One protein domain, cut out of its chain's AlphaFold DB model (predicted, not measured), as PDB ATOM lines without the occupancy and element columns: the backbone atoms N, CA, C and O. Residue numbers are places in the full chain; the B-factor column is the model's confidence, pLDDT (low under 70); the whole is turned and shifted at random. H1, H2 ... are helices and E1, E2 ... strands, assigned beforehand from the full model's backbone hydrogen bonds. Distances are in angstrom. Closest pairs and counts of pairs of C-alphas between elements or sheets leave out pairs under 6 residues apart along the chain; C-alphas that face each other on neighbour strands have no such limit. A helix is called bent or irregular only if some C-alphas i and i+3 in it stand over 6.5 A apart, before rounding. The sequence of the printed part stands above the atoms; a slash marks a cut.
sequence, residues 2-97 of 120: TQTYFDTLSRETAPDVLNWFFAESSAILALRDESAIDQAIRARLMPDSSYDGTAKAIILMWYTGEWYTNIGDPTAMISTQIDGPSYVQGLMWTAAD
ATOM      1  N   THR A   2      13.496 -16.235  30.165       88.81
ATOM      2  CA  THR A   2      13.492 -16.108  31.641       88.81
ATOM      3  C   THR A   2      13.625 -17.439  32.386       88.81
ATOM      4  O   THR A   2      14.476 -17.546  33.258       88.81
ATOM      5  N   GLN A   3      12.849 -18.466  32.008       95.31
ATOM      6  CA  GLN A   3      12.968 -19.790  32.634       95.31
ATOM      7  C   GLN A   3      14.336 -20.423  32.349       95.31
ATOM      8  O   GLN A   3      15.029 -20.803  33.278       95.31
ATOM      9  N   THR A   4      14.776 -20.435  31.085       96.31
ATOM     10  CA  THR A   4      16.094 -20.949  30.671       96.31
ATOM     11  C   THR A   4      17.251 -20.320  31.456       96.31
ATOM     12  O   THR A   4      18.177 -21.011  31.876       96.31
ATOM     13  N   TYR A   5      17.204 -19.004  31.666       96.69
ATOM     14  CA  TYR A   5      18.223 -18.270  32.417       96.69
ATOM     15  C   TYR A   5      18.161 -18.579  33.904       96.69
ATOM     16  O   TYR A   5      19.201 -18.771  34.525       96.69
ATOM     17  N   PHE A   6      16.959 -18.675  34.472       96.62
ATOM     18  CA  PHE A   6      16.797 -19.078  35.862       96.62
ATOM     19  C   PHE A   6      17.283 -20.515  36.104       96.62
ATOM     20  O   PHE A   6      17.972 -20.768  37.089       96.62
ATOM     21  N   ASP A   7      16.994 -21.435  35.183       97.44
ATOM     22  CA  ASP A   7      17.460 -22.823  35.242       97.44
ATOM     23  C   ASP A   7      18.988 -22.891  35.124       97.44
ATOM     24  O   ASP A   7      19.634 -23.631  35.863       97.44
ATOM     25  N   THR A   8      19.581 -22.084  34.236       97.25
ATOM     26  CA  THR A   8      21.042 -21.972  34.094       97.25
ATOM     27  C   THR A   8      21.672 -21.433  35.374       97.25
ATOM     28  O   THR A   8      22.560 -22.075  35.925       97.25
ATOM     29  N   LEU A   9      21.158 -20.322  35.906       96.81
ATOM     30  CA  LEU A   9      21.606 -19.737  37.169       96.81
ATOM     31  C   LEU A   9      21.537 -20.751  38.319       96.81
ATOM     32  O   LEU A   9      22.506 -20.914  39.055       96.81
ATOM     33  N   SER A  10      20.411 -21.456  38.443       97.00
ATOM     34  CA  SER A  10      20.178 -22.442  39.507       97.00
ATOM     35  C   SER A  10      21.066 -23.677  39.385       97.00
ATOM     36  O   SER A  10      21.394 -24.300  40.390       97.00
ATOM     37  N   ARG A  11      21.442 -24.051  38.159       96.81
ATOM     38  CA  ARG A  11      22.308 -25.201  37.883       96.81
ATOM     39  C   ARG A  11      23.785 -24.885  38.104       96.81
ATOM     40  O   ARG A  11      24.517 -25.756  38.559       96.81
ATOM     41  N   GLU A  12      24.213 -23.677  37.747       95.44
ATOM     42  CA  GLU A  12      25.628 -23.281  37.737       95.44
ATOM     43  C   GLU A  12      26.078 -22.596  39.036       95.44
ATOM     44  O   GLU A  12      27.274 -22.458  39.277       95.44
ATOM     45  N   THR A  13      25.137 -22.173  39.885       95.00
ATOM     46  CA  THR A  13      25.430 -21.484  41.151       95.00
ATOM     47  C   THR A  13      25.117 -22.393  42.330       95.00
ATOM     48  O   THR A  13      24.071 -23.041  42.369       95.00
ATOM     49  N   ALA A  14      26.001 -22.422  43.329       95.94
ATOM     50  CA  ALA A  14      25.756 -23.182  44.549       95.94
ATOM     51  C   ALA A  14      24.447 -22.715  45.234       95.94
ATOM     52  O   ALA A  14      24.235 -21.505  45.363       95.94
ATOM     53  N   PRO A  15      23.586 -23.633  45.726       96.69
ATOM     54  CA  PRO A  15      22.291 -23.265  46.306       96.69
ATOM     55  C   PRO A  15      22.378 -22.248  47.450       96.69
ATOM     56  O   PRO A  15      21.556 -21.338  47.523       96.69
ATOM     57  N   ASP A  16      23.388 -22.360  48.317       97.12
ATOM     58  CA  ASP A  16      23.578 -21.435  49.441       97.12
ATOM     59  C   ASP A  16      23.932 -20.021  48.964       97.12
ATOM     60  O   ASP A  16      23.342 -19.043  49.426       97.12
ATOM     61  N   VAL A  17      24.823 -19.916  47.972       95.94
ATOM     62  CA  VAL A  17      25.196 -18.642  47.338       95.94
ATOM     63  C   VAL A  17      23.977 -17.994  46.695       95.94
ATOM     64  O   VAL A  17      23.728 -16.807  46.905       95.94
ATOM     65  N   LEU A  18      23.176 -18.779  45.973       96.50
ATOM     66  CA  LEU A  18      21.966 -18.301  45.315       96.50
ATOM     67  C   LEU A  18      20.910 -17.820  46.324       96.50
ATOM     68  O   LEU A  18      20.300 -16.766  46.132       96.50
ATOM     69  N   ASN A  19      20.733 -18.545  47.430       97.50
ATOM     70  CA  ASN A  19      19.832 -18.150  48.512       97.50
ATOM     71  C   ASN A  19      20.262 -16.825  49.153       97.50
ATOM     72  O   ASN A  19      19.429 -15.933  49.336       97.50
ATOM     73  N   TRP A  20      21.551 -16.662  49.467       97.56
ATOM     74  CA  TRP A  20      22.061 -15.405  50.021       97.56
ATOM     75  C   TRP A  20      21.968 -14.253  49.019       97.56
ATOM     76  O   TRP A  20      21.593 -13.146  49.405       97.56
ATOM     77  N   PHE A  21      22.244 -14.511  47.740       97.44
ATOM     78  CA  PHE A  21      22.111 -13.520  46.677       97.44
ATOM     79  C   PHE A  21      20.667 -13.021  46.546       97.44
ATOM     80  O   PHE A  21      20.434 -11.811  46.479       97.44
ATOM     81  N   PHE A  22      19.677 -13.920  46.558       97.12
ATOM     82  CA  PHE A  22      18.267 -13.525  46.505       97.12
ATOM     83  C   PHE A  22      17.798 -12.819  47.775       97.12
ATOM     84  O   PHE A  22      17.024 -11.865  47.679       97.12
ATOM     85  N   ALA A  23      18.276 -13.236  48.948       98.06
ATOM     86  CA  ALA A  23      17.989 -12.540  50.199       98.06
ATOM     87  C   ALA A  23      18.508 -11.091  50.173       98.06
ATOM     88  O   ALA A  23      17.742 -10.171  50.470       98.06
ATOM     89  N   GLU A  24      19.758 -10.871  49.751       97.81
ATOM     90  CA  GLU A  24      20.326  -9.520  49.627       97.81
ATOM     91  C   GLU A  24      19.605  -8.707  48.547       97.81
ATOM     92  O   GLU A  24      19.232  -7.559  48.780       97.81
ATOM     93  N   SER A  25      19.325  -9.312  47.390       96.69
ATOM     94  CA  SER A  25      18.587  -8.654  46.306       96.69
ATOM     95  C   SER A  25      17.199  -8.201  46.764       96.69
ATOM     96  O   SER A  25      16.791  -7.079  46.482       96.69
ATOM     97  N   SER A  26      16.487  -9.037  47.523       97.25
ATOM     98  CA  SER A  26      15.189  -8.693  48.111       97.25
ATOM     99  C   SER A  26      15.301  -7.530  49.105       97.25
ATOM    100  O   SER A  26      14.503  -6.595  49.056       97.25
ATOM    101  N   ALA A  27      16.327  -7.536  49.963       97.75
ATOM    102  CA  ALA A  27      16.576  -6.452  50.911       97.75
ATOM    103  C   ALA A  27      16.888  -5.118  50.210       97.75
ATOM    104  O   ALA A  27      16.399  -4.071  50.633       97.75
ATOM    105  N   ILE A  28      17.659  -5.155  49.119       97.38
ATOM    106  CA  ILE A  28      17.961  -3.979  48.293       97.38
ATOM    107  C   ILE A  28      16.699  -3.472  47.590       97.38
ATOM    108  O   ILE A  28      16.419  -2.279  47.634       97.38
ATOM    109  N   LEU A  29      15.901  -4.351  46.981       94.56
ATOM    110  CA  LEU A  29      14.667  -3.960  46.285       94.56
ATOM    111  C   LEU A  29      13.564  -3.468  47.234       94.56
ATOM    112  O   LEU A  29      12.633  -2.790  46.801       94.56
ATOM    113  N   ALA A  30      13.654  -3.791  48.525       96.75
ATOM    114  CA  ALA A  30      12.777  -3.234  49.548       96.75
ATOM    115  C   ALA A  30      13.099  -1.763  49.880       96.75
ATOM    116  O   ALA A  30      12.263  -1.080  50.488       96.75
ATOM    117  N   LEU A  31      14.275  -1.257  49.481       95.44
ATOM    118  CA  LEU A  31      14.581   0.170  49.532       95.44
ATOM    119  C   LEU A  31      13.596   0.922  48.622       95.44
ATOM    120  O   LEU A  31      13.219   0.456  47.552       95.44
ATOM    121  N   ARG A  32      13.122   2.087  49.071       89.12
ATOM    122  CA  ARG A  32      12.100   2.881  48.356       89.12
ATOM    123  C   ARG A  32      12.683   4.013  47.513       89.12
ATOM    124  O   ARG A  32      11.930   4.689  46.823       89.12
ATOM    125  N   ASP A  33      13.990   4.221  47.607       95.62
ATOM    126  CA  ASP A  33      14.712   5.311  46.964       95.62
ATOM    127  C   ASP A  33      15.667   4.762  45.902       95.62
ATOM    128  O   ASP A  33      16.461   3.864  46.179       95.62
ATOM    129  N   GLU A  34      15.589   5.309  44.690       95.12
ATOM    130  CA  GLU A  34      16.364   4.841  43.537       95.12
ATOM    131  C   GLU A  34      17.871   5.046  43.735       95.12
ATOM    132  O   GLU A  34      18.662   4.152  43.430       95.12
ATOM    133  N   SER A  35      18.277   6.175  44.326       96.50
ATOM    134  CA  SER A  35      19.690   6.438  44.616       96.50
ATOM    135  C   SER A  35      20.239   5.472  45.668       96.50
ATOM    136  O   SER A  35      21.384   5.029  45.555       96.50
ATOM    137  N   ALA A  36      19.445   5.134  46.683       96.56
ATOM    138  CA  ALA A  36      19.808   4.149  47.693       96.56
ATOM    139  C   ALA A  36      19.904   2.735  47.102       96.56
ATOM    140  O   ALA A  36      20.820   1.992  47.463       96.56
ATOM    141  N   ILE A  37      19.003   2.371  46.179       96.88
ATOM    142  CA  ILE A  37      19.064   1.100  45.442       96.88
ATOM    143  C   ILE A  37      20.360   1.026  44.629       96.88
ATOM    144  O   ILE A  37      21.114   0.067  44.792       96.88
ATOM    145  N   ASP A  38      20.656   2.034  43.801       97.06
ATOM    146  CA  ASP A  38      21.868   2.061  42.968       97.06
ATOM    147  C   ASP A  38      23.138   1.958  43.824       97.06
ATOM    148  O   ASP A  38      24.001   1.110  43.570       97.06
ATOM    149  N   GLN A  39      23.224   2.741  44.903       97.06
ATOM    150  CA  GLN A  39      24.359   2.677  45.819       97.06
ATOM    151  C   GLN A  39      24.503   1.287  46.456       97.06
ATOM    152  O   GLN A  39      25.620   0.771  46.558       97.06
ATOM    153  N   ALA A  40      23.398   0.663  46.869       97.56
ATOM    154  CA  ALA A  40      23.424  -0.656  47.488       97.56
ATOM    155  C   ALA A  40      23.825  -1.758  46.494       97.56
ATOM    156  O   ALA A  40      24.665  -2.589  46.837       97.56
ATOM    157  N   ILE A  41      23.317  -1.734  45.257       96.88
ATOM    158  CA  ILE A  41      23.731  -2.672  44.197       96.88
ATOM    159  C   ILE A  41      25.242  -2.566  43.972       96.88
ATOM    160  O   ILE A  41      25.951  -3.573  44.042       96.88
ATOM    161  N   ARG A  42      25.752  -1.343  43.767       96.62
ATOM    162  CA  ARG A  42      27.182  -1.092  43.529       96.62
ATOM    163  C   ARG A  42      28.058  -1.575  44.678       96.62
ATOM    164  O   ARG A  42      29.103  -2.167  44.436       96.62
ATOM    165  N   ALA A  43      27.644  -1.321  45.915       97.00
ATOM    166  CA  ALA A  43      28.449  -1.651  47.083       97.00
ATOM    167  C   ALA A  43      28.395  -3.139  47.460       97.00
ATOM    168  O   ALA A  43      29.364  -3.648  48.015       97.00
ATOM    169  N   ARG A  44      27.273  -3.826  47.205       97.25
ATOM    170  CA  ARG A  44      27.002  -5.147  47.799       97.25
ATOM    171  C   ARG A  44      26.941  -6.284  46.788       97.25
ATOM    172  O   ARG A  44      27.353  -7.390  47.123       97.25
ATOM    173  N   LEU A  45      26.475  -6.028  45.565       96.62
ATOM    174  CA  LEU A  45      26.320  -7.061  44.532       96.62
ATOM    175  C   LEU A  45      27.432  -7.032  43.475       96.62
ATOM    176  O   LEU A  45      27.757  -8.071  42.913       96.62
ATOM    177  N   MET A  46      28.009  -5.859  43.193       95.69
ATOM    178  CA  MET A  46      28.995  -5.689  42.116       95.69
ATOM    179  C   MET A  46      30.460  -6.056  42.428       95.69
ATOM    180  O   MET A  46      31.185  -6.324  41.462       95.69
ATOM    181  N   PRO A  47      30.963  -6.057  43.681       94.50
ATOM    182  CA  PRO A  47      32.326  -6.523  43.953       94.50
ATOM    183  C   PRO A  47      32.552  -7.961  43.463       94.50
ATOM    184  O   PRO A  47      31.661  -8.794  43.583       94.50
ATOM    185  N   ASP A  48      33.743  -8.282  42.937       87.31
ATOM    186  CA  ASP A  48      34.045  -9.648  42.450       87.31
ATOM    187  C   ASP A  48      33.971 -10.705  43.562       87.31
ATOM    188  O   ASP A  48      33.632 -11.855  43.315       87.31
ATOM    189  N   SER A  49      34.216 -10.298  44.811       87.88
ATOM    190  CA  SER A  49      34.080 -11.154  45.991       87.88
ATOM    191  C   SER A  49      32.629 -11.422  46.412       87.88
ATOM    192  O   SER A  49      32.403 -12.215  47.323       87.88
ATOM    193  N   SER A  50      31.648 -10.724  45.836       92.94
ATOM    194  CA  SER A  50      30.244 -10.854  46.228       92.94
ATOM    195  C   SER A  50      29.582 -12.016  45.494       92.94
ATOM    196  O   SER A  50      29.441 -11.979  44.273       92.94
ATOM    197  N   TYR A  51      29.117 -13.011  46.254       95.25
ATOM    198  CA  TYR A  51      28.322 -14.141  45.752       95.25
ATOM    199  C   TYR A  51      28.956 -14.821  44.527       95.25
ATOM    200  O   TYR A  51      28.266 -15.075  43.543       95.25
ATOM    201  N   ASP A  52      30.272 -15.027  44.539       92.12
ATOM    202  CA  ASP A  52      31.040 -15.616  43.430       92.12
ATOM    203  C   ASP A  52      30.833 -14.910  42.073       92.12
ATOM    204  O   ASP A  52      30.848 -15.525  41.008       92.12
ATOM    205  N   GLY A  53      30.589 -13.596  42.099       94.12
ATOM    206  CA  GLY A  53      30.352 -12.802  40.896       94.12
ATOM    207  C   GLY A  53      28.981 -13.031  40.249       94.12
ATOM    208  O   GLY A  53      28.775 -12.604  39.110       94.12
ATOM    209  N   THR A  54      28.023 -13.643  40.959       95.62
ATOM    210  CA  THR A  54      26.679 -13.988  40.449       95.62
ATOM    211  C   THR A  54      25.977 -12.806  39.773       95.62
ATOM    212  O   THR A  54      25.409 -12.962  38.695       95.62
ATOM    213  N   ALA A  55      26.050 -11.598  40.345       96.62
ATOM    214  CA  ALA A  55      25.417 -10.414  39.756       96.62
ATOM    215  C   ALA A  55      25.955 -10.105  38.348       96.62
ATOM    216  O   ALA A  55      25.192  -9.876  37.410       96.62
ATOM    217  N   LYS A  56      27.282 -10.140  38.191       96.50
ATOM    218  CA  LYS A  56      27.968  -9.907  36.915       96.50
ATOM    219  C   LYS A  56      27.705 -11.041  35.929       96.50
ATOM    220  O   LYS A  56      27.448 -10.757  34.764       96.50
ATOM    221  N   ALA A  57      27.698 -12.293  36.390       96.25
ATOM    222  CA  ALA A  57      27.344 -13.441  35.558       96.25
ATOM    223  C   ALA A  57      25.909 -13.326  35.010       96.25
ATOM    224  O   ALA A  57      25.694 -13.537  33.820       96.25
ATOM    225  N   ILE A  58      24.942 -12.890  35.831       96.81
ATOM    226  CA  ILE A  58      23.563 -12.617  35.391       96.81
ATOM    227  C   ILE A  58      23.528 -11.491  34.349       96.81
ATOM    228  O   ILE A  58      22.861 -11.636  33.325       96.81
ATOM    229  N   ILE A  59      24.235 -10.381  34.583       96.75
ATOM    230  CA  ILE A  59      24.300  -9.262  33.626       96.75
ATOM    231  C   ILE A  59      24.871  -9.739  32.287       96.75
ATOM    232  O   ILE A  59      24.257  -9.507  31.247       96.75
ATOM    233  N   LEU A  60      26.007 -10.441  32.306       96.69
ATOM    234  CA  LEU A  60      26.631 -10.977  31.098       96.69
ATOM    235  C   LEU A  60      25.703 -11.962  30.389       96.69
ATOM    236  O   LEU A  60      25.518 -11.834  29.185       96.69
ATOM    237  N   MET A  61      25.026 -12.844  31.122       97.50
ATOM    238  CA  MET A  61      24.048 -13.769  30.551       97.50
ATOM    239  C   MET A  61      22.924 -13.051  29.800       97.50
ATOM    240  O   MET A  61      22.577 -13.462  28.695       97.50
ATOM    241  N   TRP A  62      22.393 -11.949  30.333       97.44
ATOM    242  CA  TRP A  62      21.402 -11.136  29.619       97.44
ATOM    243  C   TRP A  62      21.975 -10.421  28.393       97.44
ATOM    244  O   TRP A  62      21.295 -10.288  27.373       97.44
ATOM    245  N   TYR A  63      23.218  -9.952  28.472       97.25
ATOM    246  CA  TYR A  63      23.852  -9.242  27.365       97.25
ATOM    247  C   TYR A  63      24.276 -10.168  26.231       97.25
ATOM    248  O   TYR A  63      24.132  -9.794  25.067       97.25
ATOM    249  N   THR A  64      24.770 -11.362  26.548       96.56
ATOM    250  CA  THR A  64      25.426 -12.234  25.573       96.56
ATOM    251  C   THR A  64      24.672 -13.517  25.256       96.56
ATOM    252  O   THR A  64      24.886 -14.091  24.190       96.56
ATOM    253  N   GLY A  65      23.778 -13.964  26.138       96.50
ATOM    254  CA  GLY A  65      23.159 -15.283  26.032       96.50
ATOM    255  C   GLY A  65      24.101 -16.443  26.373       96.50
ATOM    256  O   GLY A  65      23.789 -17.589  26.047       96.50
ATOM    257  N   GLU A  66      25.231 -16.159  27.018       96.94
ATOM    258  CA  GLU A  66      26.214 -17.136  27.494       96.94
ATOM    259  C   GLU A  66      26.346 -17.064  29.016       96.94
ATOM    260  O   GLU A  66      26.154 -16.013  29.624       96.94
ATOM    261  N   TRP A  67      26.717 -18.174  29.642       97.31
ATOM    262  CA  TRP A  67      27.045 -18.198  31.062       97.31
ATOM    263  C   TRP A  67      28.548 -18.012  31.267       97.31
ATOM    264  O   TRP A  67      29.337 -18.598  30.532       97.31
ATOM    265  N   TYR A  68      28.947 -17.218  32.263       96.38
ATOM    266  CA  TYR A  68      30.352 -16.929  32.562       96.38
ATOM    267  C   TYR A  68      30.730 -17.422  33.958       96.38
ATOM    268  O   TYR A  68      29.988 -17.210  34.917       96.38
ATOM    269  N   THR A  69      31.913 -18.022  34.078       94.12
ATOM    270  CA  THR A  69      32.523 -18.436  35.351       94.12
ATOM    271  C   THR A  69      33.873 -17.752  35.558       94.12
ATOM    272  O   THR A  69      34.434 -17.177  34.624       94.12
ATOM    273  N   ASN A  70      34.389 -17.792  36.794       92.75
ATOM    274  CA  ASN A  70      35.630 -17.113  37.199       92.75
ATOM    275  C   ASN A  70      35.597 -15.598  36.922       92.75
ATOM    276  O   ASN A  70      36.570 -14.998  36.463       92.75
ATOM    277  N   ILE A  71      34.442 -14.982  37.187       91.88
ATOM    278  CA  ILE A  71      34.267 -13.532  37.098       91.88
ATOM    279  C   ILE A  71      35.317 -12.835  37.973       91.88
ATOM    280  O   ILE A  71      35.503 -13.194  39.132       91.88
ATOM    281  N   GLY A  72      35.989 -11.828  37.414       86.44
ATOM    282  CA  GLY A  72      37.031 -11.065  38.108       86.44
ATOM    283  C   GLY A  72      38.457 -11.578  37.883       86.44
ATOM    284  O   GLY A  72      39.399 -10.852  38.192       86.44
ATOM    285  N   ASP A  73      38.635 -12.758  37.277       91.00
ATOM    286  CA  ASP A  73      39.938 -13.258  36.821       91.00
ATOM    287  C   ASP A  73      39.986 -13.331  35.283       91.00
ATOM    288  O   ASP A  73      39.555 -14.323  34.689       91.00
ATOM    289  N   PRO A  74      40.546 -12.313  34.600       86.56
ATOM    290  CA  PRO A  74      40.621 -12.288  33.139       86.56
ATOM    291  C   PRO A  74      41.403 -13.454  32.523       86.56
ATOM    292  O   PRO A  74      41.245 -13.728  31.337       86.56
ATOM    293  N   THR A  75      42.269 -14.117  33.293       93.62
ATOM    294  CA  THR A  75      43.097 -15.227  32.802       93.62
ATOM    295  C   THR A  75      42.400 -16.580  32.906       93.62
ATOM    296  O   THR A  75      42.774 -17.510  32.192       93.62
ATOM    297  N   ALA A  76      41.376 -16.677  33.756       92.50
ATOM    298  CA  ALA A  76      40.618 -17.897  34.010       92.50
ATOM    299  C   ALA A  76      39.135 -17.795  33.613       92.50
ATOM    300  O   ALA A  76      38.419 -18.793  33.721       92.50
ATOM    301  N   MET A  77      38.660 -16.624  33.178       93.56
ATOM    302  CA  MET A  77      37.269 -16.416  32.779       93.56
ATOM    303  C   MET A  77      36.901 -17.295  31.580       93.56
ATOM    304  O   MET A  77      37.563 -17.271  30.542       93.56
ATOM    305  N   ILE A  78      35.823 -18.065  31.723       94.94
ATOM    306  CA  ILE A  78      35.326 -18.995  30.702       94.94
ATOM    307  C   ILE A  78      33.861 -18.669  30.431       94.94
ATOM    308  O   ILE A  78      33.120 -18.373  31.370       94.94
ATOM    309  N   SER A  79      33.444 -18.754  29.164       95.50
ATOM    310  CA  SER A  79      32.033 -18.699  28.786       95.50
ATOM    311  C   SER A  79      31.534 -20.033  28.233       95.50
ATOM    312  O   SER A  79      32.270 -20.785  27.587       95.50
ATOM    313  N   THR A  80      30.272 -20.346  28.513       96.19
ATOM    314  CA  THR A  80      29.568 -21.516  27.990       96.19
ATOM    315  C   THR A  80      28.267 -21.090  27.321       96.19
ATOM    316  O   THR A  80      27.519 -20.245  27.816       96.19
ATOM    317  N   GLN A  81      27.986 -21.676  26.157       94.31
ATOM    318  CA  GLN A  81      26.755 -21.393  25.430       94.31
ATOM    319  C   GLN A  81      25.549 -21.980  26.173       94.31
ATOM    320  O   GLN A  81      25.558 -23.158  26.532       94.31
ATOM    321  N   ILE A  82      24.492 -21.180  26.340       96.12
ATOM    322  CA  ILE A  82      23.217 -21.640  26.911       96.12
ATOM    323  C   ILE A  82      22.393 -22.347  25.832       96.12
ATOM    324  O   ILE A  82      22.139 -23.545  25.918       96.12
ATOM    325  N   ASP A  83      21.994 -21.605  24.796       95.06
ATOM    326  CA  ASP A  83      21.319 -22.121  23.604       95.06
ATOM    327  C   ASP A  83      21.410 -21.116  22.433       95.06
ATOM    328  O   ASP A  83      21.928 -20.003  22.560       95.06
ATOM    329  N   GLY A  84      20.926 -21.521  21.255       94.69
ATOM    330  CA  GLY A  84      20.867 -20.652  20.074       94.69
ATOM    331  C   GLY A  84      19.968 -19.417  20.257       94.69
ATOM    332  O   GLY A  84      20.417 -18.306  19.974       94.69
ATOM    333  N   PRO A  85      18.713 -19.557  20.728       95.12
ATOM    334  CA  PRO A  85      17.821 -18.416  20.947       95.12
ATOM    335  C   PRO A  85      18.381 -17.339  21.883       95.12
ATOM    336  O   PRO A  85      18.180 -16.155  21.613       95.12
ATOM    337  N   SER A  86      19.099 -17.726  22.937       95.69
ATOM    338  CA  SER A  86      19.714 -16.810  23.901       95.69
ATOM    339  C   SER A  86      20.761 -15.925  23.238       95.69
ATOM    340  O   SER A  86      20.731 -14.713  23.429       95.69
ATOM    341  N   TYR A  87      21.612 -16.498  22.385       94.56
ATOM    342  CA  TYR A  87      22.567 -15.733  21.579       94.56
ATOM    343  C   TYR A  87      21.864 -14.732  20.650       94.56
ATOM    344  O   TYR A  87      22.224 -13.559  20.591       94.56
ATOM    345  N   VAL A  88      20.812 -15.167  19.948       94.94
ATOM    346  CA  VAL A  88      20.075 -14.332  18.975       94.94
ATOM    347  C   VAL A  88      19.337 -13.155  19.627       94.94
ATOM    348  O   VAL A  88      19.027 -12.166  18.953       94.94
ATOM    349  N   GLN A  89      19.017 -13.269  20.914       94.12
ATOM    350  CA  GLN A  89      18.253 -12.285  21.683       94.12
ATOM    351  C   GLN A  89      19.099 -11.557  22.740       94.12
ATOM    352  O   GLN A  89      18.535 -10.840  23.565       94.12
ATOM    353  N   GLY A  90      20.426 -11.725  22.725       95.44
ATOM    354  CA  GLY A  90      21.326 -11.029  23.643       95.44
ATOM    355  C   GLY A  90      21.217  -9.508  23.507       95.44
ATOM    356  O   GLY A  90      21.201  -8.971  22.393       95.44
ATOM    357  N   LEU A  91      21.160  -8.801  24.640       96.50
ATOM    358  CA  LEU A  91      21.002  -7.341  24.662       96.50
ATOM    359  C   LEU A  91      22.185  -6.598  24.018       96.50
ATOM    360  O   LEU A  91      22.017  -5.451  23.600       96.50
ATOM    361  N   MET A  92      23.358  -7.239  23.891       95.62
ATOM    362  CA  MET A  92      24.532  -6.630  23.258       95.62
ATOM    363  C   MET A  92      24.253  -6.175  21.825       95.62
ATOM    364  O   MET A  92      24.795  -5.160  21.400       95.62
ATOM    365  N   TRP A  93      23.407  -6.901  21.084       93.62
ATOM    366  CA  TRP A  93      23.147  -6.593  19.679       93.62
ATOM    367  C   TRP A  93      22.434  -5.257  19.555       93.62
ATOM    368  O   TRP A  93      22.873  -4.393  18.808       93.62
ATOM    369  N   THR A  94      21.398  -5.047  20.365       91.44
ATOM    370  CA  THR A  94      20.694  -3.765  20.429       91.44
ATOM    371  C   THR A  94      21.598  -2.654  20.954       91.44
ATOM    372  O   THR A  94      21.581  -1.557  20.409       91.44
ATOM    373  N   ALA A  95      22.412  -2.927  21.977       91.75
ATOM    374  CA  ALA A  95      23.320  -1.929  22.542       91.75
ATOM    375  C   ALA A  95      24.393  -1.453  21.544       91.75
ATOM    376  O   ALA A  95      24.810  -0.300  21.602       91.75
ATOM    377  N   ALA A  96      24.829  -2.332  20.639       88.75
ATOM    378  CA  ALA A  96      25.829  -2.040  19.617       88.75
ATOM    379  C   ALA A  96      25.234  -1.570  18.276       88.75
ATOM    380  O   ALA A  96      25.990  -1.429  17.318       88.75
ATOM    381  N   ASP A  97      23.910  -1.382  18.187       86.88
ATOM    382  CA  ASP A  97      23.182  -1.165  16.922       86.88
ATOM    383  C   ASP A  97      23.570  -2.192  15.836       86.88
ATOM    384  O   ASP A  97      23.822  -1.893  14.670       86.88
TER     385      ASP A  97
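Overview. This is residues 2 to 97 of the 120 residues of an uncharacterized protein of Ahniella affigens (UniProt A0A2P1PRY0). One helix, H4, runs through the middle, with the helical hairpin of H2 and H3 meeting its first end through H2, and the short helices H5 and H6 at its last end. H1 lies beside H4, and the small hairpin E1 and E2 packs on H4 through E1. The printed part has 96 residues, with six named helices and two named strands in the order H1 H2 H3 H4 E1 E2 H5 H6; the sheet, E1 - E2, is antiparallel, and the class is mostly helix. The whole is compact, with a radius of gyration of the C-alphas of 14.0 A and spans of 37 by 31 by 28 A.

Arrangement. Start at H1, residues 2 to 12, close to but not clearly touching H4, residues 51 to 64; their closest C-alphas, Tyr 5 and Met 61, are 7.6 A apart. H2, residues 15 to 29, touches H4 with residues 17 to 21 alone, about perpendicular at 76 degrees, closest at C-alphas 17 and 51, 5.7 A. H2 and H3, residues 34 to 44, form a helical hairpin, closest at C-alphas 28 and 37, 5.9 A. In the hairpin E1, residues 66 to 69, and E2, residues 78 to 81, N 67 and O 80 are within hydrogen-bond range at 2.9 A. H6, residues 91 to 95, touches H4, closest at C-alphas 91 and 63, 4.4 A; H5, residues 84 to 88, is close to but not clearly touching H4, closest at C-alphas 87 and 64, 6.0 A. Every O i to N i+4 pair is within hydrogen-bond range in H1, H2, H3, H5 and H6, and 8 of 10 in H4.

Along the chain. Find C-alpha 2 at (13.492, -16.108, 31.641), where H1 begins its 15.4 A. H2 spans 20.8 A, H3 15.2 A and H4 20.5 A; H4 is irregular, with C-alphas 52 and 55 8.5 A apart. H6 ends at C-alpha 95, (23.320, -1.929, 22.542).

Size, cuts and confidence. The C-alphas farthest apart, Arg 32 and Thr 75, are 39.1 A apart. The printed part has no cut, no link is long, and no printed residue is under 70.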